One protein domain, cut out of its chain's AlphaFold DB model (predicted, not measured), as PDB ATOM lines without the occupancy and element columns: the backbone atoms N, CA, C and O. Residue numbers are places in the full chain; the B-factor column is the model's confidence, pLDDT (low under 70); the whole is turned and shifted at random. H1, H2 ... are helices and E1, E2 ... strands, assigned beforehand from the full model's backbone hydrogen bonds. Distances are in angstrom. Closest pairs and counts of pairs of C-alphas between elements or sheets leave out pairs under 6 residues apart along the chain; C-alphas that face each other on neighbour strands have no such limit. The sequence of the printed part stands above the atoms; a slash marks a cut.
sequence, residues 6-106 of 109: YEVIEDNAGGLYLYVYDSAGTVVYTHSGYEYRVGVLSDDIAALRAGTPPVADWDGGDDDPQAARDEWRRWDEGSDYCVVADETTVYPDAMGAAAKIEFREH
ATOM      1  N   TYR A   6     -11.661 -41.872  38.708       93.81
ATOM      2  CA  TYR A   6     -12.805 -41.793  39.604       93.81
ATOM      3  C   TYR A   6     -13.670 -43.039  39.473       93.81
ATOM      4  O   TYR A   6     -13.659 -43.701  38.441       93.81
ATOM      5  N   GLU A   7     -14.450 -43.316  40.507       96.44
ATOM      6  CA  GLU A   7     -15.531 -44.294  40.482       96.44
ATOM      7  C   GLU A   7     -16.792 -43.646  41.037       96.44
ATOM      8  O   GLU A   7     -16.739 -42.885  42.003       96.44
ATOM      9  N   VAL A   8     -17.926 -43.982  40.438       97.38
ATOM     10  CA  VAL A   8     -19.244 -43.726  41.005       97.38
ATOM     11  C   VAL A   8     -19.858 -45.057  41.375       97.38
ATOM     12  O   VAL A   8     -19.920 -45.953  40.529       97.38
ATOM     13  N   ILE A   9     -20.358 -45.157  42.601       98.12
ATOM     14  CA  ILE A   9     -21.185 -46.286  43.018       98.12
ATOM     15  C   ILE A   9     -22.607 -45.831  43.337       98.12
ATOM     16  O   ILE A   9     -22.829 -44.696  43.766       98.12
ATOM     17  N   GLU A  10     -23.553 -46.739  43.129       98.31
ATOM     18  CA  GLU A  10     -24.920 -46.638  43.633       98.31
ATOM     19  C   GLU A  10     -25.164 -47.791  44.605       98.31
ATOM     20  O   GLU A  10     -24.886 -48.946  44.270       98.31
ATOM     21  N   ASP A  11     -25.655 -47.483  45.803       97.38
ATOM     22  CA  ASP A  11     -26.056 -48.503  46.772       97.38
ATOM     23  C   ASP A  11     -27.473 -49.044  46.491       97.38
ATOM     24  O   ASP A  11     -28.238 -48.511  45.679       97.38
ATOM     25  N   ASN A  12     -27.858 -50.117  47.181       94.56
ATOM     26  CA  ASN A  12     -29.181 -50.729  47.027       94.56
ATOM     27  C   ASN A  12     -30.363 -49.879  47.551       94.56
ATOM     28  O   ASN A  12     -31.520 -50.234  47.306       94.56
ATOM     29  N   ALA A  13     -30.095 -48.766  48.237       94.81
ATOM     30  CA  ALA A  13     -31.074 -47.774  48.672       94.81
ATOM     31  C   ALA A  13     -31.175 -46.573  47.705       94.81
ATOM     32  O   ALA A  13     -32.059 -45.731  47.876       94.81
ATOM     33  N   GLY A  14     -30.334 -46.523  46.664       95.12
ATOM     34  CA  GLY A  14     -30.267 -45.436  45.687       95.12
ATOM     35  C   GLY A  14     -29.349 -44.279  46.094       95.12
ATOM     36  O   GLY A  14     -29.427 -43.214  45.484       95.12
ATOM     37  N   GLY A  15     -28.504 -44.458  47.108       96.69
ATOM     38  CA  GLY A  15     -27.457 -43.514  47.480       96.69
ATOM     39  C   GLY A  15     -26.363 -43.466  46.420       96.69
ATOM     40  O   GLY A  15     -25.907 -44.507  45.942       96.69
ATOM     41  N   LEU A  16     -25.942 -42.257  46.043       97.06
ATOM     42  CA  LEU A  16     -24.889 -42.038  45.052       97.06
ATOM     43  C   LEU A  16     -23.616 -41.522  45.714       97.06
ATOM     44  O   LEU A  16     -23.648 -40.554  46.478       97.06
ATOM     45  N   TYR A  17     -22.487 -42.129  45.348       96.06
ATOM     46  CA  TYR A  17     -21.177 -41.821  45.912       96.06
ATOM     47  C   TYR A  17     -20.151 -41.633  44.796       96.06
ATOM     48  O   TYR A  17     -20.061 -42.466  43.893       96.06
ATOM     49  N   LEU A  18     -19.355 -40.569  44.881       95.19
ATOM     50  CA  LEU A  18     -18.219 -40.294  44.003       95.19
ATOM     51  C   LEU A  18     -16.921 -40.505  44.776       95.19
ATOM     52  O   LEU A  18     -16.725 -39.875  45.808       95.19
ATOM     53  N   TYR A  19     -16.010 -41.299  44.228       94.75
ATOM     54  CA  TYR A  19     -14.663 -41.511  44.750       94.75
ATOM     55  C   TYR A  19     -13.631 -41.062  43.724       94.75
ATOM     56  O   TYR A  19     -13.690 -41.480  42.569       94.75
ATOM     57  N   VAL A  20     -12.663 -40.241  44.131       92.56
ATOM     58  CA  VAL A  20     -11.595 -39.740  43.250       92.56
ATOM     59  C   VAL A  20     -10.247 -40.243  43.733       92.56
ATOM     60  O   VAL A  20      -9.908 -40.141  44.913       92.56
ATOM     61  N   TYR A  21      -9.464 -40.756  42.791       91.88
ATOM     62  CA  TYR A  21      -8.185 -41.397  43.038       91.88
ATOM     63  C   TYR A  21      -7.018 -40.518  42.583       91.88
ATOM     64  O   TYR A  21      -7.057 -39.897  41.517       91.88
ATOM     65  N   ASP A  22      -5.941 -40.516  43.365       89.12
ATOM     66  CA  ASP A  22      -4.660 -39.962  42.940       89.12
ATOM     67  C   ASP A  22      -3.931 -40.880  41.937       89.12
ATOM     68  O   ASP A  22      -4.398 -41.954  41.545       89.12
ATOM     69  N   SER A  23      -2.735 -40.468  41.511       88.94
ATOM     70  CA  SER A  23      -1.906 -41.259  40.594       88.94
ATOM     71  C   SER A  23      -1.376 -42.568  41.192       88.94
ATOM     72  O   SER A  23      -0.955 -43.441  40.436       88.94
ATOM     73  N   ALA A  24      -1.352 -42.699  42.521       90.44
ATOM     74  CA  ALA A  24      -0.947 -43.918  43.216       90.44
ATOM     75  C   ALA A  24      -2.118 -44.906  43.392       90.44
ATOM     76  O   ALA A  24      -1.884 -46.065  43.726       90.44
ATOM     77  N   GLY A  25      -3.355 -44.479  43.110       90.75
ATOM     78  CA  GLY A  25      -4.565 -45.277  43.296       90.75
ATOM     79  C   GLY A  25      -5.169 -45.160  44.696       90.75
ATOM     80  O   GLY A  25      -6.004 -45.991  45.047       90.75
ATOM     81  N   THR A  26      -4.770 -44.153  45.475       91.81
ATOM     82  CA  THR A  26      -5.372 -43.823  46.774       91.81
ATOM     83  C   THR A  26      -6.585 -42.932  46.554       91.81
ATOM     84  O   THR A  26      -6.514 -41.984  45.770       91.81
ATOM     85  N   VAL A  27      -7.687 -43.196  47.253       92.81
ATOM     86  CA  VAL A  27      -8.844 -42.299  47.272       92.81
ATOM     87  C   VAL A  27      -8.481 -41.054  48.075       92.81
ATOM     88  O   VAL A  27      -8.215 -41.130  49.272       92.81
ATOM     89  N   VAL A  28      -8.465 -39.903  47.409       90.12
ATOM     90  CA  VAL A  28      -8.109 -38.605  48.010       90.12
ATOM     91  C   VAL A  28      -9.316 -37.703  48.231       90.12
ATOM     92  O   VAL A  28      -9.202 -36.673  48.890       90.12
ATOM     93  N   TYR A  29     -10.465 -38.076  47.673       89.44
ATOM     94  CA  TYR A  29     -11.715 -37.355  47.832       89.44
ATOM     95  C   TYR A  29     -12.891 -38.316  47.686       89.44
ATOM     96  O   TYR A  29     -12.868 -39.216  46.842       89.44
ATOM     97  N   THR A  30     -13.915 -38.096  48.503       92.06
ATOM     98  CA  THR A  30     -15.214 -38.746  48.383       92.06
ATOM     99  C   THR A  30     -16.312 -37.724  48.614       92.06
ATOM    100  O   THR A  30     -16.117 -36.774  49.372       92.06
ATOM    101  N   HIS A  31     -17.465 -37.927  47.990       92.00
ATOM    102  CA  HIS A  31     -18.680 -37.173  48.277       92.00
ATOM    103  C   HIS A  31     -19.906 -38.048  48.032       92.00
ATOM    104  O   HIS A  31     -19.866 -38.960  47.203       92.00
ATOM    105  N   SER A  32     -20.976 -37.799  48.781       92.62
ATOM    106  CA  SER A  32     -22.229 -38.550  48.700       92.62
ATOM    107  C   SER A  32     -23.444 -37.636  48.841       92.62
ATOM    108  O   SER A  32     -23.318 -36.468  49.215       92.62
ATOM    109  N   GLY A  33     -24.634 -38.163  48.549       91.19
ATOM    110  CA  GLY A  33     -25.883 -37.402  48.629       91.19
ATOM    111  C   GLY A  33     -26.296 -36.748  47.307       91.19
ATOM    112  O   GLY A  33     -27.145 -35.849  47.296       91.19
ATOM    113  N   TYR A  34     -25.707 -37.174  46.185       92.56
ATOM    114  CA  TYR A  34     -26.071 -36.673  44.855       92.56
ATOM    115  C   TYR A  34     -27.513 -37.022  44.469       92.56
ATOM    116  O   TYR A  34     -28.135 -36.290  43.702       92.56
ATOM    117  N   GLU A  35     -28.095 -38.075  45.046       92.06
ATOM    118  CA  GLU A  35     -29.486 -38.479  44.825       92.06
ATOM    119  C   GLU A  35     -30.507 -37.395  45.219       92.06
ATOM    120  O   GLU A  35     -31.624 -37.369  44.700       92.06
ATOM    121  N   TYR A  36     -30.119 -36.450  46.082       90.69
ATOM    122  CA  TYR A  36     -30.948 -35.304  46.467       90.69
ATOM    123  C   TYR A  36     -30.737 -34.073  45.574       90.69
ATOM    124  O   TYR A  36     -31.464 -33.083  45.702       90.69
ATOM    125  N   ARG A  37     -29.730 -34.097  44.691       89.19
ATOM    126  CA  ARG A  37     -29.295 -32.965  43.863       89.19
ATOM    127  C   ARG A  37     -28.919 -33.429  42.451       89.19
ATOM    128  O   ARG A  37     -27.757 -33.376  42.061       89.19
ATOM    129  N   VAL A  38     -29.934 -33.832  41.689       90.69
ATOM    130  CA  VAL A  38     -29.786 -34.298  40.299       90.69
ATOM    131  C   VAL A  38     -28.997 -33.295  39.445       90.69
ATOM    132  O   VAL A  38     -29.261 -32.092  39.491       90.69
ATOM    133  N   GLY A  39     -28.043 -33.806  38.669       90.38
ATOM    134  CA  GLY A  39     -27.150 -33.082  37.763       90.38
ATOM    135  C   GLY A  39     -25.799 -32.716  38.380       90.38
ATOM    136  O   GLY A  39     -24.817 -32.550  37.657       90.38
ATOM    137  N   VAL A  40     -25.713 -32.633  39.713       90.50
ATOM    138  CA  VAL A  40     -24.486 -32.203  40.403       90.50
ATOM    139  C   VAL A  40     -23.355 -33.222  40.238       90.50
ATOM    140  O   VAL A  40     -22.211 -32.823  40.039       90.50
ATOM    141  N   LEU A  41     -23.657 -34.525  40.252       92.75
ATOM    142  CA  LEU A  41     -22.638 -35.558  40.037       92.75
ATOM    143  C   LEU A  41     -22.070 -35.483  38.615       92.75
ATOM    144  O   LEU A  41     -20.865 -35.609  38.397       92.75
ATOM    145  N   SER A  42     -22.943 -35.273  37.635       92.12
ATOM    146  CA  SER A  42     -22.565 -35.129  36.232       92.12
ATOM    147  C   SER A  42     -21.691 -33.894  36.002       92.12
ATOM    148  O   SER A  42     -20.689 -33.986  35.282       92.12
ATOM    149  N   ASP A  43     -22.027 -32.773  36.643       89.94
ATOM    150  CA  ASP A  43     -21.238 -31.538  36.614       89.94
ATOM    151  C   ASP A  43     -19.851 -31.736  37.246       89.94
ATOM    152  O   ASP A  43     -18.843 -31.320  36.666       89.94
ATOM    153  N   ASP A  44     -19.764 -32.451  38.368       89.56
ATOM    154  CA  ASP A  44     -18.491 -32.774  39.019       89.56
ATOM    155  C   ASP A  44     -17.602 -33.673  38.178       89.56
ATOM    156  O   ASP A  44     -16.404 -33.417  38.023       89.56
ATOM    157  N   ILE A  45     -18.179 -34.708  37.572       89.81
ATOM    158  CA  ILE A  45     -17.452 -35.572  36.644       89.81
ATOM    159  C   ILE A  45     -16.938 -34.757  35.451       89.81
ATOM    160  O   ILE A  45     -15.820 -34.991  34.977       89.81
ATOM    161  N   ALA A  46     -17.719 -33.796  34.950       87.94
ATOM    162  CA  ALA A  46     -17.285 -32.906  33.880       87.94
ATOM    163  C   ALA A  46     -16.141 -31.978  34.332       87.94
ATOM    164  O   ALA A  46     -15.154 -31.839  33.603       87.94
ATOM    165  N   ALA A  47     -16.222 -31.409  35.537       85.88
ATOM    166  CA  ALA A  47     -15.171 -30.576  36.123       85.88
ATOM    167  C   ALA A  47     -13.863 -31.364  36.319       85.88
ATOM    168  O   ALA A  47     -12.802 -30.928  35.854       85.88
ATOM    169  N   LEU A  48     -13.952 -32.573  36.885       86.56
ATOM    170  CA  LEU A  48     -12.842 -33.519  37.022       86.56
ATOM    171  C   LEU A  48     -12.167 -33.779  35.671       86.56
ATOM    172  O   LEU A  48     -10.950 -33.640  35.535       86.56
ATOM    173  N   ARG A  49     -12.951 -34.087  34.634       84.56
ATOM    174  CA  ARG A  49     -12.441 -34.319  33.269       84.56
ATOM    175  C   ARG A  49     -11.783 -33.082  32.658       84.56
ATOM    176  O   ARG A  49     -10.830 -33.227  31.895       84.56
ATOM    177  N   ALA A  50     -12.250 -31.887  33.008       84.69
ATOM    178  CA  ALA A  50     -11.643 -30.620  32.610       84.69
ATOM    179  C   ALA A  50     -10.372 -30.268  33.414       84.69
ATOM    180  O   ALA A  50      -9.745 -29.241  33.152       84.69
ATOM    181  N   GLY A  51      -9.974 -31.101  34.382       78.75
ATOM    182  CA  GLY A  51      -8.819 -30.861  35.250       78.75
ATOM    183  C   GLY A  51      -9.072 -29.806  36.327       78.75
ATOM    184  O   GLY A  51      -8.116 -29.287  36.900       78.75
ATOM    185  N   THR A  52     -10.339 -29.479  36.592       76.12
ATOM    186  CA  THR A  52     -10.743 -28.587  37.681       76.12
ATOM    187  C   THR A  52     -11.304 -29.457  38.803       76.12
ATOM    188  O   THR A  52     -12.396 -29.996  38.641       76.12
ATOM    189  N   PRO A  53     -10.567 -29.678  39.905       65.56
ATOM    190  CA  PRO A  53     -11.062 -30.534  40.973       65.56
ATOM    191  C   PRO A  53     -12.349 -29.942  41.577       65.56
ATOM    192  O   PRO A  53     -12.404 -28.723  41.782       65.56
ATOM    193  N   PRO A  54     -13.368 -30.772  41.861       62.34
ATOM    194  CA  PRO A  54     -14.536 -30.352  42.615       62.34
ATOM    195  C   PRO A  54     -14.085 -29.884  44.002       62.34
ATOM    196  O   PRO A  54     -13.089 -30.354  44.561       62.34
ATOM    197  N   VAL A  55     -14.736 -28.836  44.493       55.44
ATOM    198  CA  VAL A  55     -14.222 -28.008  45.587       55.44
ATOM    199  C   VAL A  55     -14.313 -28.777  46.909       55.44
ATOM    200  O   VAL A  55     -15.366 -29.301  47.251       55.44
ATOM    201  N   ALA A  56     -13.229 -28.775  47.690       50.34
ATOM    202  CA  ALA A  56     -13.115 -29.405  49.014       50.34
ATOM    203  C   ALA A  56     -14.098 -28.879  50.095       50.34
ATOM    204  O   ALA A  56     -14.054 -29.347  51.225       50.34
ATOM    205  N   ASP A  57     -14.973 -27.926  49.758       49.78
ATOM    206  CA  ASP A  57     -15.923 -27.251  50.662       49.78
ATOM    207  C   ASP A  57     -17.354 -27.819  50.572       49.78
ATOM    208  O   ASP A  57     -18.330 -27.155  50.927       49.78
ATOM    209  N   TRP A  58     -17.527 -29.022  50.024       60.62
ATOM    210  CA  TRP A  58     -18.853 -29.615  49.863       60.62
ATOM    211  C   TRP A  58     -19.214 -30.463  51.084       60.62
ATOM    212  O   TRP A  58     -18.581 -31.484  51.347       60.62
ATOM    213  N   ASP A  59     -20.254 -30.044  51.815       53.28
ATOM    214  CA  ASP A  59     -20.901 -30.855  52.854       53.28
ATOM    215  C   ASP A  59     -21.211 -32.253  52.289       53.28
ATOM    216  O   ASP A  59     -21.878 -32.366  51.256       53.28
ATOM    217  N   GLY A  60     -20.720 -33.310  52.950       58.06
ATOM    218  CA  GLY A  60     -20.893 -34.708  52.522       58.06
ATOM    219  C   GLY A  60     -19.611 -35.454  52.131       58.06
ATOM    220  O   GLY A  60     -19.699 -36.597  51.679       58.06
ATOM    221  N   GLY A  61     -18.436 -34.832  52.289       66.06
ATOM    222  CA  GLY A  61     -17.147 -35.532  52.251       66.06
ATOM    223  C   GLY A  61     -16.848 -36.313  53.537       66.06
ATOM    224  O   GLY A  61     -17.369 -35.984  54.601       66.06
ATOM    225  N   ASP A  62     -16.010 -37.348  53.428       76.88
ATOM    226  CA  ASP A  62     -15.515 -38.137  54.566       76.88
ATOM    227  C   ASP A  62     -14.107 -37.666  54.970       76.88
ATOM    228  O   ASP A  62     -13.297 -37.327  54.101       76.88
ATOM    229  N   ASP A  63     -13.809 -37.664  56.273       82.81
ATOM    230  CA  ASP A  63     -12.487 -37.320  56.815       82.81
ATOM    231  C   ASP A  63     -11.424 -38.362  56.417       82.81
ATOM    232  O   ASP A  63     -10.233 -38.041  56.347       82.81
ATOM    233  N   ASP A  64     -11.847 -39.599  56.123       90.88
ATOM    234  CA  ASP A  64     -11.006 -40.656  55.555       90.88
ATOM    235  C   ASP A  64     -11.655 -41.262  54.290       90.88
ATOM    236  O   ASP A  64     -12.292 -42.323  54.334       90.88
ATOM    237  N   PRO A  65     -11.482 -40.614  53.119       92.19
ATOM    238  CA  PRO A  65     -12.065 -41.076  51.860       92.19
ATOM    239  C   PRO A  65     -11.644 -42.497  51.466       92.19
ATOM    240  O   PRO A  65     -12.416 -43.237  50.848       92.19
ATOM    241  N   GLN A  66     -10.418 -42.890  51.822       94.50
ATOM    242  CA  GLN A  66      -9.892 -44.222  51.540       94.50
ATOM    243  C   GLN A  66     -10.615 -45.275  52.374       94.50
ATOM    244  O   GLN A  66     -11.095 -46.263  51.811       94.50
ATOM    245  N   ALA A  67     -10.763 -45.048  53.682       95.38
ATOM    246  CA  ALA A  67     -11.521 -45.946  54.543       95.38
ATOM    247  C   ALA A  67     -12.989 -46.056  54.107       95.38
ATOM    248  O   ALA A  67     -13.532 -47.165  54.100       95.38
ATOM    249  N   ALA A  68     -13.604 -44.950  53.672       94.44
ATOM    250  CA  ALA A  68     -14.974 -44.942  53.165       94.44
ATOM    251  C   ALA A  68     -15.147 -45.849  51.933       94.44
ATOM    252  O   ALA A  68     -16.097 -46.628  51.855       94.44
ATOM    253  N   ARG A  69     -14.213 -45.809  50.971       95.81
ATOM    254  CA  ARG A  69     -14.263 -46.712  49.809       95.81
ATOM    255  C   ARG A  69     -13.971 -48.162  50.186       95.81
ATOM    256  O   ARG A  69     -14.584 -49.072  49.624       95.81
ATOM    257  N   ASP A  70     -13.030 -48.384  51.100       96.56
ATOM    258  CA  ASP A  70     -12.660 -49.724  51.555       96.56
ATOM    259  C   ASP A  70     -13.780 -50.404  52.346       96.56
ATOM    260  O   ASP A  70     -13.888 -51.627  52.289       96.56
ATOM    261  N   GLU A  71     -14.645 -49.639  53.020       95.25
ATOM    262  CA  GLU A  71     -15.864 -50.164  53.639       95.25
ATOM    263  C   GLU A  71     -16.768 -50.815  52.592       95.25
ATOM    264  O   GLU A  71     -17.116 -51.982  52.746       95.25
ATOM    265  N   TRP A  72     -17.059 -50.139  51.475       95.94
ATOM    266  CA  TRP A  72     -17.854 -50.718  50.382       95.94
ATOM    267  C   TRP A  72     -17.248 -51.996  49.809       95.94
ATOM    268  O   TRP A  72     -17.966 -52.937  49.495       95.94
ATOM    269  N   ARG A  73     -15.916 -52.087  49.739       94.75
ATOM    270  CA  ARG A  73     -15.217 -53.294  49.262       94.75
ATOM    271  C   ARG A  73     -15.378 -54.507  50.190       94.75
ATOM    272  O   ARG A  73     -14.963 -55.600  49.814       94.75
ATOM    273  N   ARG A  74     -15.947 -54.335  51.390       95.88
ATOM    274  CA  ARG A  74     -16.317 -55.433  52.301       95.88
ATOM    275  C   ARG A  74     -17.694 -56.031  51.984       95.88
ATOM    276  O   ARG A  74     -17.975 -57.125  52.468       95.88
ATOM    277  N   TRP A  75     -18.514 -55.332  51.200       94.88
ATOM    278  CA  TRP A  75     -19.865 -55.735  50.797       94.88
ATOM    279  C   TRP A  75     -19.874 -56.394  49.410       94.88
ATOM    280  O   TRP A  75     -18.883 -56.325  48.678       94.88
ATOM    281  N   ASP A  76     -20.979 -57.054  49.054       95.31
ATOM    282  CA  ASP A  76     -21.099 -57.803  47.800       95.31
ATOM    283  C   ASP A  76     -21.462 -56.871  46.634       95.31
ATOM    284  O   ASP A  76     -22.575 -56.343  46.547       95.31
ATOM    285  N   GLU A  77     -20.514 -56.660  45.720       95.19
ATOM    286  CA  GLU A  77     -20.756 -55.889  44.499       95.19
ATOM    287  C   GLU A  77     -21.758 -56.625  43.592       95.19
ATOM    288  O   GLU A  77     -21.613 -57.811  43.301       95.19
ATOM    289  N   GLY A  78     -22.783 -55.911  43.132       91.62
ATOM    290  CA  GLY A  78     -23.915 -56.450  42.379       91.62
ATOM    291  C   GLY A  78     -25.152 -56.738  43.235       91.62
ATOM    292  O   GLY A  78     -26.257 -56.773  42.687       91.62
ATOM    293  N   SER A  79     -24.991 -56.891  44.555       92.31
ATOM    294  CA  SER A  79     -26.099 -57.115  45.497       92.31
ATOM    295  C   SER A  79     -26.316 -55.927  46.441       92.31
ATOM    296  O   SER A  79     -27.453 -55.485  46.621       92.31
ATOM    297  N   ASP A  80     -25.240 -55.406  47.037       96.19
ATOM    298  CA  ASP A  80     -25.283 -54.317  48.023       96.19
ATOM    299  C   ASP A  80     -25.011 -52.945  47.391       96.19
ATOM    300  O   ASP A  80     -25.611 -51.944  47.784       96.19
ATOM    301  N   TYR A  81     -24.128 -52.906  46.392       97.69
ATOM    302  CA  TYR A  81     -23.809 -51.720  45.598       97.69
ATOM    303  C   TYR A  81     -23.331 -52.116  44.198       97.69
ATOM    304  O   TYR A  81     -22.899 -53.248  43.981       97.69
ATOM    305  N   CYS A  82     -23.350 -51.174  43.260       97.75
ATOM    306  CA  CYS A  82     -22.802 -51.350  41.915       97.75
ATOM    307  C   CYS A  82     -21.904 -50.173  41.540       97.75
ATOM    308  O   CYS A  82     -22.264 -49.024  41.793       97.75
ATOM    309  N   VAL A  83     -20.784 -50.431  40.857       97.88
ATOM    310  CA  VAL A  83     -20.061 -49.377  40.128       97.88
ATOM    311  C   VAL A  83     -20.862 -49.005  38.878       97.88
ATOM    312  O   VAL A  83     -21.107 -49.836  38.005       97.88
ATOM    313  N   VAL A  84     -21.280 -47.742  38.782       97.44
ATOM    314  CA  VAL A  84     -22.157 -47.240  37.708       97.44
ATOM    315  C   VAL A  84     -21.450 -46.299  36.734       97.44
ATOM    316  O   VAL A  84     -21.955 -46.061  35.636       97.44
ATOM    317  N   ALA A  85     -20.269 -45.788  37.088       96.06
ATOM    318  CA  ALA A  85     -19.389 -45.062  36.174       96.06
ATOM    319  C   ALA A  85     -17.937 -45.060  36.669       96.06
ATOM    320  O   ALA A  85     -17.686 -45.101  37.870       96.06
ATOM    321  N   ASP A  86     -16.994 -44.927  35.741       94.75
ATOM    322  CA  ASP A  86     -15.576 -44.674  36.010       94.75
ATOM    323  C   ASP A  86     -14.985 -43.693  34.983       94.75
ATOM    324  O   ASP A  86     -15.715 -43.091  34.177       94.75
ATOM    325  N   GLU A  87     -13.661 -43.493  34.986       89.94
ATOM    326  CA  GLU A  87     -13.008 -42.573  34.055       89.94
ATOM    327  C   GLU A  87     -13.194 -42.950  32.575       89.94
ATOM    328  O   GLU A  87     -13.157 -42.075  31.701       89.94
ATOM    329  N   THR A  88     -13.424 -44.232  32.290       89.19
ATOM    330  CA  THR A  88     -13.510 -44.792  30.941       89.19
ATOM    331  C   THR A  88     -14.933 -44.758  30.403       89.19
ATOM    332  O   THR A  88     -15.144 -44.334  29.263       89.19
ATOM    333  N   THR A  89     -15.921 -45.145  31.210       90.44
ATOM    334  CA  THR A  89     -17.293 -45.327  30.748       90.44
ATOM    335  C   THR A  89     -18.321 -45.117  31.855       90.44
ATOM    336  O   THR A  89     -18.023 -45.017  33.040       90.44
ATOM    337  N   VAL A  90     -19.571 -45.021  31.426       93.69
ATOM    338  CA  VAL A  90     -20.754 -45.156  32.271       93.69
ATOM    339  C   VAL A  90     -21.302 -46.573  32.051       93.69
ATOM    340  O   VAL A  90     -21.196 -47.088  30.935       93.69
ATOM    341  N   TYR A  91     -21.876 -47.197  33.081       95.56
ATOM    342  CA  TYR A  91     -22.398 -48.571  33.072       95.56
ATOM    343  C   TYR A  91     -23.931 -48.589  33.252       95.56
ATOM    344  O   TYR A  91     -24.417 -48.888  34.342       95.56
ATOM    345  N   PRO A  92     -24.736 -48.285  32.209       94.00
ATOM    346  CA  PRO A  92     -26.193 -48.157  32.337       94.00
ATOM    347  C   PRO A  92     -26.906 -49.409  32.859       94.00
ATOM    348  O   PRO A  92     -27.930 -49.297  33.534       94.00
ATOM    349  N   ASP A  93     -26.370 -50.590  32.544       95.25
ATOM    350  CA  ASP A  93     -26.944 -51.875  32.954       95.25
ATOM    351  C   ASP A  93     -26.742 -52.157  34.450       95.25
ATOM    352  O   ASP A  93     -27.519 -52.908  35.034       95.25
ATOM    353  N   ALA A  94     -25.746 -51.522  35.077       95.31
ATOM    354  CA  ALA A  94     -25.467 -51.634  36.508       95.31
ATOM    355  C   ALA A  94     -26.285 -50.645  37.359       95.31
ATOM    356  O   ALA A  94     -26.316 -50.761  38.581       95.31
ATOM    357  N   MET A  95     -26.950 -49.669  36.729       95.81
ATOM    358  CA  MET A  95     -27.635 -48.586  37.433       95.81
ATOM    359  C   MET A  95     -28.974 -49.003  38.043       95.81
ATOM    360  O   MET A  95     -29.860 -49.551  37.368       95.81
ATOM    361  N   GLY A  96     -29.172 -48.589  39.285       95.12
ATOM    362  CA  GLY A  96     -30.461 -48.406  39.929       95.12
ATOM    363  C   GLY A  96     -31.179 -47.139  39.448       95.12
ATOM    364  O   GLY A  96     -31.017 -46.681  38.312       95.12
ATOM    365  N   ALA A  97     -32.091 -46.630  40.275       94.94
ATOM    366  CA  ALA A  97     -32.971 -45.529  39.895       94.94
ATOM    367  C   ALA A  97     -32.263 -44.170  39.934       94.94
ATOM    368  O   ALA A  97     -32.466 -43.365  39.022       94.94
ATOM    369  N   ALA A  98     -31.437 -43.923  40.953       96.06
ATOM    370  CA  ALA A  98     -30.810 -42.626  41.163       96.06
ATOM    371  C   ALA A  98     -29.755 -42.362  40.088       96.06
ATOM    372  O   ALA A  98     -29.806 -41.321  39.432       96.06
ATOM    373  N   ALA A  99     -28.885 -43.339  39.802       96.12
ATOM    374  CA  ALA A  99     -27.893 -43.182  38.740       96.12
ATOM    375  C   ALA A  99     -28.559 -43.051  37.364       96.12
ATOM    376  O   ALA A  99     -28.125 -42.251  36.537       96.12
ATOM    377  N   LYS A 100     -29.661 -43.772  37.106       95.31
ATOM    378  CA  LYS A 100     -30.422 -43.588  35.859       95.31
ATOM    379  C   LYS A 100     -30.952 -42.170  35.722       95.31
ATOM    380  O   LYS A 100     -30.890 -41.646  34.620       95.31
ATOM    381  N   ILE A 101     -31.502 -41.573  36.776       94.50
ATOM    382  CA  ILE A 101     -31.996 -40.190  36.729       94.50
ATOM    383  C   ILE A 101     -30.833 -39.233  36.456       94.50
ATOM    384  O   ILE A 101     -30.900 -38.452  35.510       94.50
ATOM    385  N   GLU A 102     -29.746 -39.372  37.213       94.56
ATOM    386  CA  GLU A 102     -28.547 -38.545  37.085       94.56
ATOM    387  C   GLU A 102     -27.967 -38.571  35.661       94.56
ATOM    388  O   GLU A 102     -27.806 -37.533  35.022       94.56
ATOM    389  N   PHE A 103     -27.724 -39.765  35.115       91.12
ATOM    390  CA  PHE A 103     -27.051 -39.929  33.826       91.12
ATOM    391  C   PHE A 103     -27.991 -39.914  32.605       91.12
ATOM    392  O   PHE A 103     -27.502 -39.855  31.475       91.12
ATOM    393  N   ARG A 104     -29.325 -39.964  32.774       83.94
ATOM    394  CA  ARG A 104     -30.289 -39.807  31.658       83.94
ATOM    395  C   ARG A 104     -30.628 -38.359  31.350       83.94
ATOM    396  O   ARG A 104     -30.832 -38.059  30.178       83.94
ATOM    397  N   GLU A 105     -30.721 -37.501  32.363       63.22
ATOM    398  CA  GLU A 105     -31.047 -36.078  32.179       63.22
ATOM    399  C   GLU A 105     -29.826 -35.268  31.698       63.22
ATOM    400  O   GLU A 105     -29.979 -34.190  31.125       63.22
ATOM    401  N   HIS A 106     -28.619 -35.834  31.827       58.66
ATOM    402  CA  HIS A 106     -27.362 -35.286  31.310       58.66
ATOM    403  C   HIS A 106     -26.664 -36.256  30.333       58.66
ATOM    404  O   HIS A 106     -25.533 -36.691  30.580       58.66
TER     405      HIS A 106
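AT A GLANCE: This is residues 6 to 106 of the 109 residues of an uncharacterized protein of marine sediment metagenome (UniProt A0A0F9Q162). A strongly twisted sheet of four antiparallel strands forms the middle layer, with H1 and H3 over one face and H2 over the other: three layers, helices on both faces of a sheet. E1, E2 and E3 make a meander, each strand the antiparallel neighbour of the one before, and E4 joins later, beside E1. The printed part has 101 residues, with three named helices and four named strands in the order E1 E2 E3 H1 H2 E4 H3; across the sheet the order is E3 E2 E1 E4. The class is mixed, helices and strands. The whole is compact and rounded, with a radius of gyration of the C-alphas of 12.5 A and spans of 31 by 28 by 26 A.

IN THESE COORDINATES: Find C-alpha 6 at (-12.805, -41.793, 39.604); from there E1 runs through residues 6 to 11, 16.5 A long. E2, residues 16 to 21, measures 16.8 A, and E3, residues 27 to 32, 14.0 A. Look next at C-alpha 40, at (-24.486, -32.203, 40.403), where H1 begins; it spans residues 40 to 49 and 14.2 A. H2 is residues 65 to 72, 11.3 A, and E4 is residues 81 to 86, 14.5 A. H3, residues 97 to 105, measures 12.4 A and ends at C-alpha 105, (-31.047, -36.078, 32.179).

HOW THE PARTS SIT: Start at the hairpin of E1 and E2, where N 7 and O 19 are 2.9 A apart, within hydrogen-bond range. In the hairpin of E2 and E3, look for N 18 and O 31, 2.9 A apart. E4 is antiparallel to E1, with N 8 and O 85 at 2.8 A. H1 is on the sheet at a height of 9.9 A, over E2 and E1; its closest C-alphas to E2 are Leu 41 and Leu 18, 7.6 A apart. H3 is on the same face, at a height of 10.4 A; the closest C-alphas of H3 and E1 are Ala 99 and Glu 10, at 6.7 A. H1 and H3 only just touch, only at their ends, with 3 pairs of C-alphas within 8 A, the closest Ser 42 and Glu 102 at 6.9 A. On the opposite face, H2 has a height of 8.3 A and runs slantwise to the strands, at 51 degrees to E2 on the local plane; its closest C-alphas to E3 are Gln 66 and Val 27, 4.8 A apart. H2 and H3 are apart. In H1 and H3 every O i to N i+4 pair is within hydrogen-bond range; in H2, 3 of 4 are.

THE WHOLE: The two C-alphas farthest apart are those of Thr 52 and Ser 79, at 33.3 A. The printed part has no cut. The link from H1 to H2, residues 50 to 64, is long. Its residues 53 to 61 have pLDDT under 70, as do residues 105 to 106; the mean of the printed part is 88.8.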